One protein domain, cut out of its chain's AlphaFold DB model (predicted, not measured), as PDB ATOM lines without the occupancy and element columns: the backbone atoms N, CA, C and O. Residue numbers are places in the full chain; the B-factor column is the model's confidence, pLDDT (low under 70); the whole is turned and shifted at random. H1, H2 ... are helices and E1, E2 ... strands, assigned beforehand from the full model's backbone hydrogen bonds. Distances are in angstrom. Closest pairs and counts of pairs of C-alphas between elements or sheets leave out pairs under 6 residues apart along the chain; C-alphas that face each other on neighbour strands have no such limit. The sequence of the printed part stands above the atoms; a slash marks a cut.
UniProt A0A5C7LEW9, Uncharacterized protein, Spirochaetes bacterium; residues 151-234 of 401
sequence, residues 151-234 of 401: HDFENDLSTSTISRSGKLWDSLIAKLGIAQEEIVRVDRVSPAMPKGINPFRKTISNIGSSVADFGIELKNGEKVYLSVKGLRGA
ATOM      1  N   HIS A 151     161.613 164.964 211.102       55.97
ATOM      2  CA  HIS A 151     160.896 163.686 211.190       55.97
ATOM      3  C   HIS A 151     161.802 162.555 211.697       55.97
ATOM      4  O   HIS A 151     161.320 161.683 212.409       55.97
ATOM      5  N   ASP A 152     163.097 162.577 211.360       66.62
ATOM      6  CA  ASP A 152     164.050 161.557 211.819       66.62
ATOM      7  C   ASP A 152     164.226 161.639 213.342       66.62
ATOM      8  O   ASP A 152     164.057 160.640 214.029       66.62
ATOM      9  N   PHE A 153     164.410 162.847 213.893       71.00
ATOM     10  CA  PHE A 153     164.433 163.041 215.347       71.00
ATOM     11  C   PHE A 153     163.118 162.638 216.023       71.00
ATOM     12  O   PHE A 153     163.143 161.966 217.048       71.00
ATOM     13  N   GLU A 154     161.967 163.057 215.484       68.31
ATOM     14  CA  GLU A 154     160.668 162.708 216.073       68.31
ATOM     15  C   GLU A 154     160.464 161.183 216.087       68.31
ATOM     16  O   GLU A 154     159.947 160.643 217.065       68.31
ATOM     17  N   ASN A 155     160.943 160.476 215.058       74.25
ATOM     18  CA  ASN A 155     160.943 159.015 215.002       74.25
ATOM     19  C   ASN A 155     161.939 158.378 215.987       74.25
ATOM     20  O   ASN A 155     161.576 157.413 216.663       74.25
ATOM     21  N   ASP A 156     163.159 158.906 216.095       78.69
ATOM     22  CA  ASP A 156     164.196 158.403 217.005       78.69
ATOM     23  C   ASP A 156     163.787 158.591 218.466       78.69
ATOM     24  O   ASP A 156     163.823 157.643 219.254       78.69
ATOM     25  N   LEU A 157     163.312 159.791 218.819       80.81
ATOM     26  CA  LEU A 157     162.765 160.068 220.141       80.81
ATOM     27  C   LEU A 157     161.527 159.207 220.382       80.81
ATOM     28  O   LEU A 157     161.431 158.601 221.439       80.81
ATOM     29  N   SER A 158     160.636 159.042 219.398       80.06
ATOM     30  CA  SER A 158     159.496 158.131 219.544       80.06
ATOM     31  C   SER A 158     159.921 156.704 219.879       80.06
ATOM     32  O   SER A 158     159.345 156.079 220.770       80.06
ATOM     33  N   THR A 159     160.926 156.189 219.177       82.12
ATOM     34  CA  THR A 159     161.436 154.829 219.366       82.12
ATOM     35  C   THR A 159     162.104 154.685 220.732       82.12
ATOM     36  O   THR A 159     161.825 153.733 221.463       82.12
ATOM     37  N   SER A 160     162.931 155.660 221.117       84.69
ATOM     38  CA  SER A 160     163.597 155.713 222.421       84.69
ATOM     39  C   SER A 160     162.589 155.813 223.572       84.69
ATOM     40  O   SER A 160     162.694 155.076 224.548       84.69
ATOM     41  N   THR A 161     161.551 156.637 223.422       85.88
ATOM     42  CA  THR A 161     160.479 156.830 224.405       85.88
ATOM     43  C   THR A 161     159.613 155.580 224.582       85.88
ATOM     44  O   THR A 161     159.326 155.197 225.712       85.88
ATOM     45  N   ILE A 162     159.237 154.893 223.500       85.38
ATOM     46  CA  ILE A 162     158.437 153.654 223.578       85.38
ATOM     47  C   ILE A 162     159.253 152.496 224.155       85.38
ATOM     48  O   ILE A 162     158.758 151.754 225.000       85.38
ATOM     49  N   SER A 163     160.505 152.349 223.713       86.19
ATOM     50  CA  SER A 163     161.412 151.317 224.232       86.19
ATOM     51  C   SER A 163     161.922 151.615 225.643       86.19
ATOM     52  O   SER A 163     162.514 150.733 226.259       86.19
ATOM     53  N   ARG A 164     161.697 152.839 226.146       87.75
ATOM     54  CA  ARG A 164     162.205 153.349 227.428       87.75
ATOM     55  C   ARG A 164     163.712 153.139 227.564       87.75
ATOM     56  O   ARG A 164     164.199 152.688 228.597       87.75
ATOM     57  N   SER A 165     164.445 153.394 226.480       88.56
ATOM     58  CA  SER A 165     165.868 153.080 226.408       88.56
ATOM     59  C   SER A 165     166.645 154.055 225.529       88.56
ATOM     60  O   SER A 165     166.112 154.644 224.585       88.56
ATOM     61  N   GLY A 166     167.935 154.198 225.834       87.69
ATOM     62  CA  GLY A 166     168.880 155.007 225.074       87.69
ATOM     63  C   GLY A 166     168.973 156.463 225.538       87.69
ATOM     64  O   GLY A 166     168.148 156.970 226.290       87.69
ATOM     65  N   LYS A 167     169.990 157.166 225.027       88.50
ATOM     66  CA  LYS A 167     170.393 158.503 225.507       88.50
ATOM     67  C   LYS A 167     169.281 159.560 225.453       88.50
ATOM     68  O   LYS A 167     169.269 160.468 226.278       88.50
ATOM     69  N   LEU A 168     168.388 159.474 224.465       87.50
ATOM     70  CA  LEU A 168     167.265 160.405 224.313       87.50
ATOM     71  C   LEU A 168     166.229 160.219 225.427       87.50
ATOM     72  O   LEU A 168     165.798 161.201 226.026       87.50
ATOM     73  N   TRP A 169     165.877 158.971 225.734       90.69
ATOM     74  CA  TRP A 169     165.017 158.619 226.861       90.69
ATOM     75  C   TRP A 169     165.621 159.053 228.197       90.69
ATOM     76  O   TRP A 169     164.950 159.735 228.970       90.69
ATOM     77  N   ASP A 170     166.895 158.736 228.432       89.94
ATOM     78  CA  ASP A 170     167.577 159.092 229.681       89.94
ATOM     79  C   ASP A 170     167.588 160.614 229.886       89.94
ATOM     80  O   ASP A 170     167.251 161.113 230.962       89.94
ATOM     81  N   SER A 171     167.893 161.373 228.824       90.25
ATOM     82  CA  SER A 171     167.847 162.836 228.864       90.25
ATOM     83  C   SER A 171     166.437 163.381 229.086       90.25
ATOM     84  O   SER A 171     166.294 164.421 229.729       90.25
ATOM     85  N   LEU A 172     165.410 162.753 228.511       92.00
ATOM     86  CA  LEU A 172     164.020 163.178 228.655       92.00
ATOM     87  C   LEU A 172     163.548 162.986 230.099       92.00
ATOM     88  O   LEU A 172     163.071 163.937 230.712       92.00
ATOM     89  N   ILE A 173     163.719 161.785 230.650       92.38
ATOM     90  CA  ILE A 173     163.266 161.444 232.002       92.38
ATOM     91  C   ILE A 173     163.998 162.264 233.065       92.38
ATOM     92  O   ILE A 173     163.351 162.810 233.958       92.38
ATOM     93  N   ALA A 174     165.314 162.455 232.918       91.00
ATOM     94  CA  ALA A 174     166.082 163.308 233.823       91.00
ATOM     95  C   ALA A 174     165.550 164.753 233.861       91.00
ATOM     96  O   ALA A 174     165.483 165.355 234.928       91.00
ATOM     97  N   LYS A 175     165.133 165.308 232.712       92.94
ATOM     98  CA  LYS A 175     164.569 166.667 232.626       92.94
ATOM     99  C   LYS A 175     163.118 166.754 233.098       92.94
ATOM    100  O   LYS A 175     162.707 167.818 233.545       92.94
ATOM    101  N   LEU A 176     162.355 165.666 232.995       92.62
ATOM    102  CA  LEU A 176     161.014 165.571 233.577       92.62
ATOM    103  C   LEU A 176     161.058 165.402 235.103       92.62
ATOM    104  O   LEU A 176     160.061 165.670 235.763       92.62
ATOM    105  N   GLY A 177     162.186 164.952 235.665       92.19
ATOM    106  CA  GLY A 177     162.316 164.695 237.101       92.19
ATOM    107  C   GLY A 177     161.498 163.492 237.581       92.19
ATOM    108  O   GLY A 177     161.181 163.400 238.764       92.19
ATOM    109  N   ILE A 178     161.142 162.578 236.674       90.81
ATOM    110  CA  ILE A 178     160.359 161.374 236.975       90.81
ATOM    111  C   ILE A 178     161.333 160.223 237.250       90.81
ATOM    112  O   ILE A 178     162.231 159.970 236.453       90.81
ATOM    113  N   ALA A 179     161.168 159.505 238.358       90.62
ATOM    114  CA  ALA A 179     161.959 158.300 238.616       90.62
ATOM    115  C   ALA A 179     161.511 157.159 237.683       90.62
ATOM    116  O   ALA A 179     160.312 156.973 237.464       90.62
ATOM    117  N   GLN A 180     162.448 156.390 237.115       88.06
ATOM    118  CA  GLN A 180     162.106 155.342 236.139       88.06
ATOM    119  C   GLN A 180     161.183 154.276 236.741       88.06
ATOM    120  O   GLN A 180     160.311 153.742 236.056       88.06
ATOM    121  N   GLU A 181     161.336 154.006 238.033       91.75
ATOM    122  CA  GLU A 181     160.562 153.030 238.788       91.75
ATOM    123  C   GLU A 181     159.100 153.458 238.957       91.75
ATOM    124  O   GLU A 181     158.252 152.603 239.211       91.75
ATOM    125  N   GLU A 182     158.784 154.746 238.808       93.56
ATOM    126  CA  GLU A 182     157.417 155.275 238.888       93.56
ATOM    127  C   GLU A 182     156.634 155.084 237.585       93.56
ATOM    128  O   GLU A 182     155.411 155.219 237.573       93.56
ATOM    129  N   ILE A 183     157.309 154.732 236.487       92.88
ATOM    130  CA  ILE A 183     156.704 154.636 235.159       92.88
ATOM    131  C   ILE A 183     156.079 153.254 234.961       92.88
ATOM    132  O   ILE A 183     156.769 152.250 234.778       92.88
ATOM    133  N   VAL A 184     154.749 153.211 234.898       93.50
ATOM    134  CA  VAL A 184     153.990 152.000 234.560       93.50
ATOM    135  C   VAL A 184     154.107 151.735 233.067       93.50
ATOM    136  O   VAL A 184     154.594 150.681 232.636       93.50
ATOM    137  N   ARG A 185     153.702 152.713 232.247       90.81
ATOM    138  CA  ARG A 185     153.806 152.589 230.794       90.81
ATOM    139  C   ARG A 185     153.955 153.883 230.025       90.81
ATOM    140  O   ARG A 185     153.721 154.962 230.549       90.81
ATOM    141  N   VAL A 186     154.357 153.731 228.768       90.38
ATOM    142  CA  VAL A 186     154.495 154.813 227.801       90.38
ATOM    143  C   VAL A 186     153.770 154.409 226.530       90.38
ATOM    144  O   VAL A 186     154.108 153.386 225.934       90.38
ATOM    145  N   ASP A 187     152.802 155.218 226.119       87.81
ATOM    146  CA  ASP A 187     151.969 154.961 224.950       87.81
ATOM    147  C   ASP A 187     152.049 156.128 223.963       87.81
ATOM    148  O   ASP A 187     152.181 157.292 224.350       87.81
ATOM    149  N   ARG A 188     151.916 155.824 222.666       85.31
ATOM    150  CA  ARG A 188     151.636 156.859 221.664       85.31
ATOM    151  C   ARG A 188     150.220 157.376 221.868       85.31
ATOM    152  O   ARG A 188     149.270 156.592 221.903       85.31
ATOM    153  N   VAL A 189     150.073 158.692 221.926       81.12
ATOM    154  CA  VAL A 189     148.760 159.331 221.952       81.12
ATOM    155  C   VAL A 189     148.340 159.568 220.509       81.12
ATOM    156  O   VAL A 189     148.989 160.288 219.755       81.12
ATOM    157  N   SER A 190     147.251 158.922 220.099       65.25
ATOM    158  CA  SER A 190     146.578 159.312 218.863       65.25
ATOM    159  C   SER A 190     145.816 160.604 219.153       65.25
ATOM    160  O   SER A 190     144.949 160.581 220.029       65.25
ATOM    161  N   PRO A 191     146.101 161.723 218.462       59.09
ATOM    162  CA  PRO A 191     145.337 162.940 218.680       59.09
ATOM    163  C   PRO A 191     143.861 162.666 218.368       59.09
ATOM    164  O   PRO A 191     143.534 162.079 217.336       59.09
ATOM    165  N   ALA A 192     142.970 163.100 219.262       51.78
ATOM    166  CA  ALA A 192     141.520 162.946 219.102       51.78
ATOM    167  C   ALA A 192     140.971 163.681 217.859       51.78
ATOM    168  O   ALA A 192     139.867 163.403 217.399       51.78
ATOM    169  N   MET A 193     141.756 164.612 217.308       50.00
ATOM    170  CA  MET A 193     141.439 165.402 216.123       50.00
ATOM    171  C   MET A 193     142.389 165.038 214.968       50.00
ATOM    172  O   MET A 193     143.586 164.833 215.200       50.00
ATOM    173  N   PRO A 194     141.911 165.004 213.708       50.31
ATOM    174  CA  PRO A 194     142.776 164.843 212.544       50.31
ATOM    175  C   PRO A 194     143.895 165.893 212.549       50.31
ATOM    176  O   PRO A 194     143.631 167.086 212.707       50.31
ATOM    177  N   LYS A 195     145.151 165.463 212.351       50.44
ATOM    178  CA  LYS A 195     146.310 166.364 212.252       50.44
ATOM    179  C   LYS A 195     146.027 167.472 211.225       50.44
ATOM    180  O   LYS A 195     145.931 167.178 210.035       50.44
ATOM    181  N   GLY A 196     145.947 168.733 211.660       48.62
ATOM    182  CA  GLY A 196     146.068 169.874 210.744       48.62
ATOM    183  C   GLY A 196     145.196 171.104 210.987       48.62
ATOM    184  O   GLY A 196     145.533 172.136 210.416       48.62
ATOM    185  N   ILE A 197     144.132 171.049 211.799       51.47
ATOM    186  CA  ILE A 197     143.306 172.235 212.102       51.47
ATOM    187  C   ILE A 197     142.901 172.205 213.579       51.47
ATOM    188  O   ILE A 197     141.985 171.481 213.961       51.47
ATOM    189  N   ASN A 198     143.586 172.998 214.404       62.62
ATOM    190  CA  ASN A 198     143.126 173.273 215.763       62.62
ATOM    191  C   ASN A 198     142.223 174.513 215.717       62.62
ATOM    192  O   ASN A 198     142.621 175.504 215.099       62.62
ATOM    193  N   PRO A 199     141.030 174.489 216.340       71.56
ATOM    194  CA  PRO A 199     140.215 175.690 216.448       71.56
ATOM    195  C   PRO A 199     141.016 176.771 217.175       71.56
ATOM    196  O   PRO A 199     141.632 176.499 218.207       71.56
ATOM    197  N   PHE A 200     141.019 177.983 216.622       88.44
ATOM    198  CA  PHE A 200     141.711 179.111 217.230       88.44
ATOM    199  C   PHE A 200     140.993 179.515 218.518       88.44
ATOM    200  O   PHE A 200     139.801 179.827 218.497       88.44
ATOM    201  N   ARG A 201     141.695 179.451 219.650       90.00
ATOM    202  CA  ARG A 201     141.076 179.617 220.976       90.00
ATOM    203  C   ARG A 201     141.185 181.051 221.477       90.00
ATOM    204  O   ARG A 201     142.203 181.695 221.269       90.00
ATOM    205  N   LYS A 202     140.164 181.530 222.184       90.12
ATOM    206  CA  LYS A 202     140.209 182.823 222.887       90.12
ATOM    207  C   LYS A 202     140.676 182.689 224.335       90.12
ATOM    208  O   LYS A 202     141.247 183.616 224.892       90.12
ATOM    209  N   THR A 203     140.423 181.533 224.934       92.44
ATOM    210  CA  THR A 203     140.725 181.243 226.332       92.44
ATOM    211  C   THR A 203     141.744 180.122 226.433       92.44
ATOM    212  O   THR A 203     141.738 179.176 225.640       92.44
ATOM    213  N   ILE A 204     142.621 180.240 227.427       93.62
ATOM    214  CA  ILE A 204     143.546 179.176 227.791       93.62
ATOM    215  C   ILE A 204     142.774 177.939 228.252       93.62
ATOM    216  O   ILE A 204     141.812 178.032 229.013       93.62
ATOM    217  N   SER A 205     143.172 176.771 227.754       93.38
ATOM    218  CA  SER A 205     142.502 175.509 228.050       93.38
ATOM    219  C   SER A 205     143.486 174.348 228.129       93.38
ATOM    220  O   SER A 205     144.601 174.411 227.597       93.38
ATOM    221  N   ASN A 206     143.064 173.285 228.820       93.56
ATOM    222  CA  ASN A 206     143.818 172.044 228.879       93.56
ATOM    223  C   ASN A 206     143.680 171.334 227.532       93.56
ATOM    224  O   ASN A 206     142.583 170.938 227.136       93.56
ATOM    225  N   ILE A 207     144.796 171.199 226.829       89.56
ATOM    226  CA  ILE A 207     144.860 170.594 225.500       89.56
ATOM    227  C   ILE A 207     145.855 169.441 225.451       89.56
ATOM    228  O   ILE A 207     146.079 168.897 224.371       89.56
ATOM    229  N   GLY A 208     146.448 169.066 226.590       89.12
ATOM    230  CA  GLY A 208     147.575 168.140 226.650       89.12
ATOM    231  C   GLY A 208     147.310 166.826 225.930       89.12
ATOM    232  O   GLY A 208     148.061 166.451 225.035       89.12
ATOM    233  N   SER A 209     146.167 166.193 226.196       87.50
ATOM    234  CA  SER A 209     145.760 164.951 225.522       87.50
ATOM    235  C   SER A 209     145.498 165.102 224.016       87.50
ATOM    236  O   SER A 209     145.504 164.114 223.288       87.50
ATOM    237  N   SER A 210     145.251 166.323 223.534       84.06
ATOM    238  CA  SER A 210     144.947 166.607 222.125       84.06
ATOM    239  C   SER A 210     146.189 166.928 221.294       84.06
ATOM    240  O   SER A 210     146.164 166.739 220.079       84.06
ATOM    241  N   VAL A 211     147.251 167.441 221.925       82.75
ATOM    242  CA  VAL A 211     148.485 167.883 221.242       82.75
ATOM    243  C   VAL A 211     149.700 167.011 221.541       82.75
ATOM    244  O   VAL A 211     150.756 167.212 220.936       82.75
ATOM    245  N   ALA A 212     149.572 166.079 222.482       88.06
ATOM    246  CA  ALA A 212     150.637 165.166 222.839       88.06
ATOM    247  C   ALA A 212     150.857 164.088 221.780       88.06
ATOM    248  O   ALA A 212     149.920 163.562 221.183       88.06
ATOM    249  N   ASP A 213     152.124 163.733 221.617       85.88
ATOM    250  CA  ASP A 213     152.576 162.588 220.840       85.88
ATOM    251  C   ASP A 213     152.696 161.340 221.736       85.88
ATOM    252  O   ASP A 213     152.486 160.216 221.269       85.88
ATOM    253  N   PHE A 214     152.970 161.530 223.036       89.62
ATOM    254  CA  PHE A 214     153.128 160.453 224.022       89.62
ATOM    255  C   PHE A 214     152.409 160.744 225.336       89.62
ATOM    256  O   PHE A 214     152.260 161.897 225.741       89.62
ATOM    257  N   GLY A 215     152.017 159.673 226.022       92.44
ATOM    258  CA  GLY A 215     151.566 159.695 227.406       92.44
ATOM    259  C   GLY A 215     152.413 158.744 228.244       92.44
ATOM    260  O   GLY A 215     152.625 157.601 227.837       92.44
ATOM    261  N   ILE A 216     152.888 159.210 229.395       93.31
ATOM    262  CA  ILE A 216     153.547 158.397 230.422       93.31
ATOM    263  C   ILE A 216     152.544 158.195 231.555       93.31
ATOM    264  O   ILE A 216     152.083 159.164 232.151       93.31
ATOM    265  N   GLU A 217     152.191 156.947 231.836       94.56
ATOM    266  CA  GLU A 217     151.359 156.570 232.977       94.56
ATOM    267  C   GLU A 217     152.253 156.243 234.172       94.56
ATOM    268  O   GLU A 217     153.157 155.406 234.069       94.56
ATOM    269  N   LEU A 218     151.998 156.916 235.291       94.88
ATOM    270  CA  LEU A 218     152.726 156.758 236.544       94.88
ATOM    271  C   LEU A 218     151.983 155.818 237.506       94.88
ATOM    272  O   LEU A 218     150.775 155.611 237.389       94.88
ATOM    273  N   LYS A 219     152.694 155.252 238.489       94.81
ATOM    274  CA  LYS A 219     152.125 154.332 239.498       94.81
ATOM    275  C   LYS A 219     151.003 154.950 240.329       94.81
ATOM    276  O   LYS A 219     150.103 154.236 240.762       94.81
ATOM    277  N   ASN A 220     151.044 156.264 240.532       92.50
ATOM    278  CA  ASN A 220     150.001 157.028 241.217       92.50
ATOM    279  C   ASN A 220     148.724 157.222 240.361       92.50
ATOM    280  O   ASN A 220     147.769 157.835 240.833       92.50
ATOM    281  N   GLY A 221     148.695 156.718 239.121       89.94
ATOM    282  CA  GLY A 221     147.587 156.864 238.172       89.94
ATOM    283  C   GLY A 221     147.610 158.163 237.360       89.94
ATOM    284  O   GLY A 221     146.755 158.358 236.492       89.94
ATOM    285  N   GLU A 222     148.575 159.051 237.606       92.12
ATOM    286  CA  GLU A 222     148.761 160.283 236.846       92.12
ATOM    287  C   GLU A 222     149.247 159.987 235.421       92.12
ATOM    288  O   GLU A 222     150.003 159.041 235.171       92.12
ATOM    289  N   LYS A 223     148.815 160.822 234.470       92.31
ATOM    290  CA  LYS A 223     149.279 160.776 233.083       92.31
ATOM    291  C   LYS A 223     150.020 162.049 232.718       92.31
ATOM    292  O   LYS A 223     149.427 163.123 232.663       92.31
ATOM    293  N   VAL A 224     151.293 161.891 232.373       94.31
ATOM    294  CA  VAL A 224     152.148 162.962 231.868       94.31
ATOM    295  C   VAL A 224     152.107 162.954 230.345       94.31
ATOM    296  O   VAL A 224     152.524 161.992 229.700       94.31
ATOM    297  N   TYR A 225     151.598 164.030 229.757       94.75
ATOM    298  CA  TYR A 225     151.505 164.197 228.310       94.75
ATOM    299  C   TYR A 225     152.738 164.910 227.754       94.75
ATOM    300  O   TYR A 225     153.156 165.925 228.303       94.75
ATOM    301  N   LEU A 226     153.296 164.417 226.646       92.62
ATOM    302  CA  LEU A 226     154.468 164.998 225.984       92.62
ATOM    303  C   LEU A 226     154.124 165.427 224.558       92.62
ATOM    304  O   LEU A 226     153.714 164.591 223.751       92.62
ATOM    305  N   SER A 227     154.343 166.699 224.222       89.56
ATOM    306  CA  SER A 227     154.289 167.192 222.838       89.56
ATOM    307  C   SER A 227     155.707 167.414 222.326       89.56
ATOM    308  O   SER A 227     156.460 168.211 222.891       89.56
ATOM    309  N   VAL A 228     156.083 166.693 221.274       86.62
ATOM    310  CA  VAL A 228     157.451 166.628 220.768       86.62
ATOM    311  C   VAL A 228     157.591 167.481 219.513       86.62
ATOM    312  O   VAL A 228     156.753 167.454 218.611       86.62
ATOM    313  N   LYS A 229     158.681 168.248 219.444       83.06
ATOM    314  CA  LYS A 229     159.081 169.011 218.260       83.06
ATOM    315  C   LYS A 229     160.558 168.802 217.949       83.06
ATOM    316  O   LYS A 229     161.422 168.990 218.806       83.06
ATOM    317  N   GLY A 230     160.864 168.490 216.691       74.75
ATOM    318  CA  GLY A 230     162.241 168.557 216.195       74.75
ATOM    319  C   GLY A 230     162.782 169.993 216.109       74.75
ATOM    320  O   GLY A 230     162.056 170.964 216.321       74.75
ATOM    321  N   LEU A 231     164.049 170.141 215.700       69.81
ATOM    322  CA  LEU A 231     164.757 171.435 215.568       69.81
ATOM    323  C   LEU A 231     163.958 172.543 214.860       69.81
ATOM    324  O   LEU A 231     164.061 173.719 215.199       69.81
ATOM    325  N   ARG A 232     163.178 172.166 213.842       65.31
ATOM    326  CA  ARG A 232     162.398 173.085 212.994       65.31
ATOM    327  C   ARG A 232     160.936 173.220 213.422       65.31
ATOM    328  O   ARG A 232     160.211 174.032 212.851       65.31
ATOM    329  N   GLY A 233     160.485 172.407 214.373       65.44
ATOM    330  CA  GLY A 233     159.120 172.433 214.874       65.44
ATOM    331  C   GLY A 233     158.924 173.625 215.804       65.44
ATOM    332  O   GLY A 233     159.308 173.580 216.968       65.44
ATOM    333  N   ALA A 234     158.328 174.693 215.282       69.12
ATOM    334  CA  ALA A 234     158.021 175.899 216.053       69.12
ATOM    335  C   ALA A 234     156.514 176.151 216.199       69.12
ATOM    336  O   ALA A 234     156.119 176.950 217.038       69.12
TER     337      ALA A 234
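This is residues 151 to 234 of the 401 residues of an uncharacterized protein of Spirochaetes bacterium (UniProt A0A5C7LEW9). A strongly twisted three-stranded sheet, E1 - E2 - E3, has the long helix H1 slantwise over one face and the short H3 on the other. H2 packs crosswise on H1, off the sheet, and a long loop leads from E1 to H3, with residues 199 to 206 sticking out. The 84 printed residues hold three named helices and three named strands, in the order H1 H2 E1 H3 E2 E3; the sheet is antiparallel and the class mixed. The whole is only just compact, close to loose: radius of gyration of the C-alphas 13.7 A, spans 39 by 32 by 20 A.

Start at inner strand E2, residues 214 to 218. Edge strand E1, residues 183 to 188, is antiparallel to it at 162 degrees; look for N 187 and O 215, 2.9 A apart. E3, residues 223 to 229, forms a hairpin with E2; N 216 and O 224 are 2.8 A apart. H1, residues 151 to 163, is on the sheet at a height of 8.3 A, only just over E1 and E2, with 3 C-alphas falling on each; the closest C-alphas of H1 and E1 are those of Ile 162 and Val 186, 5.9 A. H3, residues 208 to 211, is on the opposite face, over E3, with C-alphas 208 and 225 closest at 5.8 A. H2, residues 167 to 176, is not on the sheet; it touches H1, at residues 157 to 161 alone, about perpendicular at 76 degrees, with C-alphas 161 and 169 closest at 5.5 A. In H1 and H2 every O i to N i+4 pair is within hydrogen-bond range; H3 is too short for one.

Find C-alpha 151 at (160.896, 163.686, 211.190); H1 runs 18.0 A from there. H2 spans 14.2 A, E1 14.6 A, H3 5.5 A and E2 13.1 A. E3 runs 19.6 A to C-alpha 229 at (159.081, 169.011, 218.260).

The C-alphas of Gly 166 and Lys 202, the two farthest apart, are 40.0 A apart. The printed part has no cut; the link from E1 to H3 is long, with 19 residues. The pLDDT is under 70 at residues 151 to 152, 154, 190 to 198 and 231 to 234.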